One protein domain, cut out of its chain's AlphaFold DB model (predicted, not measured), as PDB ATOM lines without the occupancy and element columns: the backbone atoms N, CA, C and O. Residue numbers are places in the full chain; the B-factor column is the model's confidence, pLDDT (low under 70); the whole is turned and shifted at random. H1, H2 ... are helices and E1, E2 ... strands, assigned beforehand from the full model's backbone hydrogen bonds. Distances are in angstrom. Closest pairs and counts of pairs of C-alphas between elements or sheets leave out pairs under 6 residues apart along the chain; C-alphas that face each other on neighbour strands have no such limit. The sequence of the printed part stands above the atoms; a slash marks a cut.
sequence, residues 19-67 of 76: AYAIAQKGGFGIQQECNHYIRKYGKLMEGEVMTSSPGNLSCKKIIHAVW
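Overview. This is residues 19 to 67 of the 76 residues of the protein "Macro domain-containing protein" of Bugula neritina (UniProt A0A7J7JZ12). A short helix, H1, turns a corner into the longer helix H2, and a small hairpin of two strands, E1 and E2, lies alongside H2 with E1 as its nearer strand. The printed part has 49 residues, with two named helices and two named strands in the order H1, H2, E1, E2. The sheet, order E1 - E2, is antiparallel, and the class is mixed, helices and strands. The whole is compact, with a radius of gyration of the C-alphas of 10.7 A, and rounded, spanning 27 by 20 by 18 A.

Arrangement. H1, residues 19 to 26, and H2, residues 28 to 41, are close but not clearly touching; their closest C-alphas, of Ala 23 and Ile 30, are 6.8 A apart. They run opposite ways at a steep tilt of 61 degrees. In both helices every O i to N i+4 pair is within hydrogen-bond range. The closest C-alphas of H2 and E1, residues 49 to 52, are those of Ile 30 and Ser 52, 6.4 A apart. E1 and E2, residues 62 to 65, form an antiparallel hairpin, with 157 degrees between their directions. N 50 and O 64, at 2.8 A, and N 62 and O 52, at 3.0 A, are within hydrogen-bond range. H1 is apart from both strands, and H2 is apart from E2.

Along the chain. H1 begins at C-alpha 19, (183.759, 179.057, 147.227), and measures 10.1 A from first to last C-alpha. H2 measures 20.0 A and ends at C-alpha 41, (187.475, 168.221, 129.253). E1 measures 10.3 A. E2 measures 9.8 A and ends at C-alpha 65, (189.093, 180.856, 136.851).

Size, cuts and confidence. The two C-alphas farthest apart, of Gly 42 and Ser 58, are 28.3 A apart. The printed part has no cut. The link from H1 to H2 is tight; those from H2 to E1 and from E1 to E2 are short. Mean pLDDT of the printed part is 80.6, and residues 19 to 23 and residue 67 are under 70.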
ATOM      1  N   ALA A  19     184.056 180.172 148.132       64.12
ATOM      2  CA  ALA A  19     183.759 179.057 147.227       64.12
ATOM      3  C   ALA A  19     182.867 177.983 147.880       64.12
ATOM      4  O   ALA A  19     181.910 177.518 147.266       64.12
ATOM      5  N   TYR A  20     183.119 177.643 149.149       64.00
ATOM      6  CA  TYR A  20     182.284 176.704 149.903       64.00
ATOM      7  C   TYR A  20     180.906 177.305 150.215       64.00
ATOM      8  O   TYR A  20     179.884 176.642 150.048       64.00
ATOM      9  N   ALA A  21     180.859 178.591 150.579       68.69
ATOM     10  CA  ALA A  21     179.600 179.310 150.787       68.69
ATOM     11  C   ALA A  21     178.758 179.400 149.500       68.69
ATOM     12  O   ALA A  21     177.532 179.330 149.563       68.69
ATOM     13  N   ILE A  22     179.400 179.520 148.337       67.50
ATOM     14  CA  ILE A  22     178.759 179.505 147.017       67.50
ATOM     15  C   ILE A  22     178.247 178.112 146.672       67.50
ATOM     16  O   ILE A  22     177.108 177.996 146.235       67.50
ATOM     17  N   ALA A  23     179.037 177.063 146.900       68.25
ATOM     18  CA  ALA A  23     178.589 175.691 146.677       68.25
ATOM     19  C   ALA A  23     177.385 175.346 147.572       68.25
ATOM     20  O   ALA A  23     176.411 174.762 147.101       68.25
ATOM     21  N   GLN A  24     177.402 175.782 148.837       70.94
ATOM     22  CA  GLN A  24     176.258 175.627 149.735       70.94
ATOM     23  C   GLN A  24     175.039 176.445 149.283       70.94
ATOM     24  O   GLN A  24     173.946 175.894 149.167       70.94
ATOM     25  N   LYS A  25     175.195 177.750 149.016       73.75
ATOM     26  CA  LYS A  25     174.060 178.637 148.692       73.75
ATOM     27  C   LYS A  25     173.507 178.431 147.287       73.75
ATOM     28  O   LYS A  25     172.309 178.576 147.081       73.75
ATOM     29  N   GLY A  26     174.367 178.131 146.324       70.69
ATOM     30  CA  GLY A  26     173.989 177.895 144.935       70.69
ATOM     31  C   GLY A  26     173.504 176.474 144.668       70.69
ATOM     32  O   GLY A  26     172.922 176.220 143.618       70.69
ATOM     33  N   GLY A  27     173.652 175.570 145.637       77.38
ATOM     34  CA  GLY A  27     173.147 174.206 145.569       77.38
ATOM     35  C   GLY A  27     174.006 173.274 144.711       77.38
ATOM     36  O   GLY A  27     174.953 173.672 144.032       77.38
ATOM     37  N   PHE A  28     173.643 171.989 144.729       77.62
ATOM     38  CA  PHE A  28     174.438 170.915 144.125       77.62
ATOM     39  C   PHE A  28     174.596 171.014 142.597       77.62
ATOM     40  O   PHE A  28     175.473 170.354 142.044       77.62
ATOM     41  N   GLY A  29     173.774 171.812 141.905       82.38
ATOM     42  CA  GLY A  29     173.825 171.967 140.445       82.38
ATOM     43  C   GLY A  29     175.160 172.526 139.948       82.38
ATOM     44  O   GLY A  29     175.736 171.991 139.003       82.38
ATOM     45  N   ILE A  30     175.714 173.514 140.656       83.31
ATOM     46  CA  ILE A  30     177.003 174.128 140.301       83.31
ATOM     47  C   ILE A  30     178.120 173.080 140.358       83.31
ATOM     48  O   ILE A  30     178.890 172.933 139.412       83.31
ATOM     49  N   GLN A  31     178.182 172.301 141.445       81.69
ATOM     50  CA  GLN A  31     179.209 171.270 141.602       81.69
ATOM     51  C   GLN A  31     179.054 170.147 140.568       81.69
ATOM     52  O   GLN A  31     180.055 169.617 140.088       81.69
ATOM     53  N   GLN A  32     177.822 169.786 140.199       86.75
ATOM     54  CA  GLN A  32     177.571 168.795 139.151       86.75
ATOM     55  C   GLN A  32     178.064 169.267 137.780       86.75
ATOM     56  O   GLN A  32     178.716 168.490 137.084       86.75
ATOM     57  N   GLU A  33     177.828 170.528 137.413       87.31
ATOM     58  CA  GLU A  33     178.348 171.108 136.169       87.31
ATOM     59  C   GLU A  33     179.879 171.146 136.154       87.31
ATOM     60  O   GLU A  33     180.489 170.729 135.167       87.31
ATOM     61  N   CYS A  34     180.513 171.554 137.258       83.75
ATOM     62  CA  CYS A  34     181.972 171.520 137.387       83.75
ATOM     63  C   CYS A  34     182.520 170.089 137.264       83.75
ATOM     64  O   CYS A  34     183.479 169.845 136.532       83.75
ATOM     65  N   ASN A  35     181.888 169.114 137.923       85.12
ATOM     66  CA  ASN A  35     182.291 167.709 137.843       85.12
ATOM     67  C   ASN A  35     182.119 167.147 136.427       85.12
ATOM     68  O   ASN A  35     182.979 166.403 135.951       85.12
ATOM     69  N   HIS A  36     181.022 167.490 135.749       88.75
ATOM     70  CA  HIS A  36     180.784 167.093 134.363       88.75
ATOM     71  C   HIS A  36     181.842 167.691 133.434       88.75
ATOM     72  O   HIS A  36     182.400 166.971 132.607       88.75
ATOM     73  N   TYR A  37     182.161 168.975 133.608       88.00
ATOM     74  CA  TYR A  37     183.217 169.640 132.854       88.00
ATOM     75  C   TYR A  37     184.559 168.930 133.037       88.00
ATOM     76  O   TYR A  37     185.174 168.549 132.048       88.00
ATOM     77  N   ILE A  38     184.964 168.655 134.282       86.31
ATOM     78  CA  ILE A  38     186.236 167.975 134.565       86.31
ATOM     79  C   ILE A  38     186.274 166.570 133.957       86.31
ATOM     80  O   ILE A  38     187.296 166.163 133.411       86.31
ATOM     81  N   ARG A  39     185.164 165.824 134.007       88.25
ATOM     82  CA  ARG A  39     185.081 164.495 133.380       88.25
ATOM     83  C   ARG A  39     185.183 164.551 131.858       88.25
ATOM     84  O   ARG A  39     185.688 163.607 131.264       88.25
ATOM     85  N   LYS A  40     184.672 165.614 131.238       92.19
ATOM     86  CA  LYS A  40     184.588 165.742 129.780       92.19
ATOM     87  C   LYS A  40     185.834 166.375 129.158       92.19
ATOM     88  O   LYS A  40     186.250 165.940 128.091       92.19
ATOM     89  N   TYR A  41     186.398 167.389 129.803       87.94
ATOM     90  CA  TYR A  41     187.475 168.221 129.253       87.94
ATOM     91  C   TYR A  41     188.772 168.155 130.066       87.94
ATOM     92  O   TYR A  41     189.796 168.653 129.614       87.94
ATOM     93  N   GLY A  42     188.754 167.522 131.240       86.75
ATOM     94  CA  GLY A  42     189.881 167.531 132.166       86.75
ATOM     95  C   GLY A  42     189.860 168.728 133.119       86.75
ATOM     96  O   GLY A  42     188.907 169.505 133.181       86.75
ATOM     97  N   LYS A  43     190.908 168.838 133.940       83.81
ATOM     98  CA  LYS A  43     191.056 169.933 134.909       83.81
ATOM     99  C   LYS A  43     191.309 171.255 134.177       83.81
ATOM    100  O   LYS A  43     191.997 171.243 133.165       83.81
ATOM    101  N   LEU A  44     190.821 172.371 134.730       81.06
ATOM    102  CA  LEU A  44     191.241 173.697 134.268       81.06
ATOM    103  C   LEU A  44     192.742 173.876 134.503       81.06
ATOM    104  O   LEU A  44     193.230 173.614 135.608       81.06
ATOM    105  N   MET A  45     193.436 174.354 133.479       80.56
ATOM    106  CA  MET A  45     194.822 174.800 133.550       80.56
ATOM    107  C   MET A  45     194.907 176.268 133.984       80.56
ATOM    108  O   MET A  45     193.918 177.002 134.008       80.56
ATOM    109  N   GLU A  46     196.106 176.703 134.361       79.00
ATOM    110  CA  GLU A  46     196.358 178.097 134.720       79.00
ATOM    111  C   GLU A  46     196.059 179.030 133.538       79.00
ATOM    112  O   GLU A  46     196.416 178.746 132.396       79.00
ATOM    113  N   GLY A  47     195.375 180.141 133.806       76.62
ATOM    114  CA  GLY A  47     194.906 181.074 132.779       76.62
ATOM    115  C   GLY A  47     193.598 180.657 132.098       76.62
ATOM    116  O   GLY A  47     193.018 181.464 131.371       76.62
ATOM    117  N   GLU A  48     193.090 179.449 132.353       79.94
ATOM    118  CA  GLU A  48     191.809 179.004 131.812       79.94
ATOM    119  C   GLU A  48     190.620 179.441 132.672       79.94
ATOM    120  O   GLU A  48     190.714 179.697 133.880       79.94
ATOM    121  N   VAL A  49     189.463 179.503 132.012       83.69
ATOM    122  CA  VAL A  49     188.196 179.925 132.598       83.69
ATOM    123  C   VAL A  49     187.073 179.001 132.141       83.69
ATOM    124  O   VAL A  49     186.973 178.646 130.970       83.69
ATOM    125  N   MET A  50     186.173 178.670 133.060       85.31
ATOM    126  CA  MET A  50     184.947 177.926 132.802       85.31
ATOM    127  C   MET A  50     183.763 178.684 133.387       85.31
ATOM    128  O   MET A  50     183.854 179.276 134.456       85.31
ATOM    129  N   THR A  51     182.622 178.654 132.707       86.94
ATOM    130  CA  THR A  51     181.379 179.208 133.252       86.94
ATOM    131  C   THR A  51     180.392 178.108 133.601       86.94
ATOM    132  O   THR A  51     180.219 177.191 132.800       86.94
ATOM    133  N   SER A  52     179.691 178.247 134.722       84.56
ATOM    134  CA  SER A  52     178.546 177.401 135.079       84.56
ATOM    135  C   SER A  52     177.275 178.231 135.249       84.56
ATOM    136  O   SER A  52     177.313 179.470 135.346       84.56
ATOM    137  N   SER A  53     176.137 177.547 135.317       86.94
ATOM    138  CA  SER A  53     174.891 178.146 135.782       86.94
ATOM    139  C   SER A  53     175.034 178.645 137.237       86.94
ATOM    140  O   SER A  53     175.932 178.206 137.968       86.94
ATOM    141  N   PRO A  54     174.190 179.599 137.667       81.88
ATOM    142  CA  PRO A  54     174.236 180.162 139.014       81.88
ATOM    143  C   PRO A  54     173.604 179.258 140.083       81.88
ATOM    144  O   PRO A  54     173.641 179.604 141.264       81.88
ATOM    145  N   GLY A  55     172.997 178.132 139.690       86.19
ATOM    146  CA  GLY A  55     172.156 177.334 140.575       86.19
ATOM    147  C   GLY A  55     171.089 178.199 141.254       86.19
ATOM    148  O   GLY A  55     170.350 178.919 140.588       86.19
ATOM    149  N   ASN A  56     171.054 178.167 142.586       84.56
ATOM    150  CA  ASN A  56     170.103 178.921 143.411       84.56
ATOM    151  C   ASN A  56     170.532 180.371 143.721       84.56
ATOM    152  O   ASN A  56     169.866 181.062 144.492       84.56
ATOM    153  N   LEU A  57     171.657 180.846 143.183       82.31
ATOM    154  CA  LEU A  57     172.131 182.208 143.442       82.31
ATOM    155  C   LEU A  57     171.364 183.226 142.592       82.31
ATOM    156  O   LEU A  57     171.047 182.981 141.433       82.31
ATOM    157  N   SER A  58     171.178 184.434 143.124       81.06
ATOM    158  CA  SER A  58     170.574 185.571 142.412       81.06
ATOM    159  C   SER A  58     171.505 186.226 141.371       81.06
ATOM    160  O   SER A  58     171.408 187.423 141.092       81.06
ATOM    161  N   CYS A  59     172.436 185.466 140.789       79.94
ATOM    162  CA  CYS A  59     173.325 185.918 139.720       79.94
ATOM    163  C   CYS A  59     172.969 185.248 138.385       79.94
ATOM    164  O   CYS A  59     172.173 184.321 138.332       79.94
ATOM    165  N   LYS A  60     173.525 185.749 137.274       80.44
ATOM    166  CA  LYS A  60     173.208 185.224 135.932       80.44
ATOM    167  C   LYS A  60     174.079 184.033 135.529       80.44
ATOM    168  O   LYS A  60     173.605 183.151 134.827       80.44
ATOM    169  N   LYS A  61     175.351 184.036 135.933       80.81
ATOM    170  CA  LYS A  61     176.351 182.992 135.672       80.81
ATOM    171  C   LYS A  61     177.443 183.052 136.731       80.81
ATOM    172  O   LYS A  61     177.644 184.103 137.346       80.81
ATOM    173  N   ILE A  62     178.167 181.950 136.880       81.44
ATOM    174  CA  ILE A  62     179.384 181.868 137.689       81.44
ATOM    175  C   ILE A  62     180.559 181.645 136.749       81.44
ATOM    176  O   ILE A  62     180.450 180.885 135.789       81.44
ATOM    177  N   ILE A  63     181.661 182.336 137.020       82.62
ATOM    178  CA  ILE A  63     182.921 182.198 136.298       82.62
ATOM    179  C   ILE A  63     183.928 181.571 137.265       82.62
ATOM    180  O   ILE A  63     184.185 182.123 138.334       82.62
ATOM    181  N   HIS A  64     184.471 180.422 136.880       82.50
ATOM    182  CA  HIS A  64     185.516 179.678 137.570       82.50
ATOM    183  C   HIS A  64     186.822 179.918 136.818       82.50
ATOM    184  O   HIS A  64     186.919 179.557 135.649       82.50
ATOM    185  N   ALA A  65     187.801 180.548 137.458       79.38
ATOM    186  CA  ALA A  65     189.093 180.856 136.851       79.38
ATOM    187  C   ALA A  65     190.221 180.283 137.711       79.38
ATOM    188  O   ALA A  65     190.157 180.362 138.942       79.38
ATOM    189  N   VAL A  66     191.251 179.734 137.068       77.19
ATOM    190  CA  VAL A  66     192.482 179.303 137.740       77.19
ATOM    191  C   VAL A  66     193.567 180.313 137.405       77.19
ATOM    192  O   VAL A  66     193.966 180.446 136.251       77.19
ATOM    193  N   TRP A  67     194.031 181.054 138.407       69.12
ATOM    194  CA  TRP A  67     195.132 181.992 138.216       69.12
ATOM    195  C   TRP A  67     196.478 181.285 138.418       69.12
ATOM    196  O   TRP A  67     196.573 180.458 139.331       69.12
TER     197      TRP A  67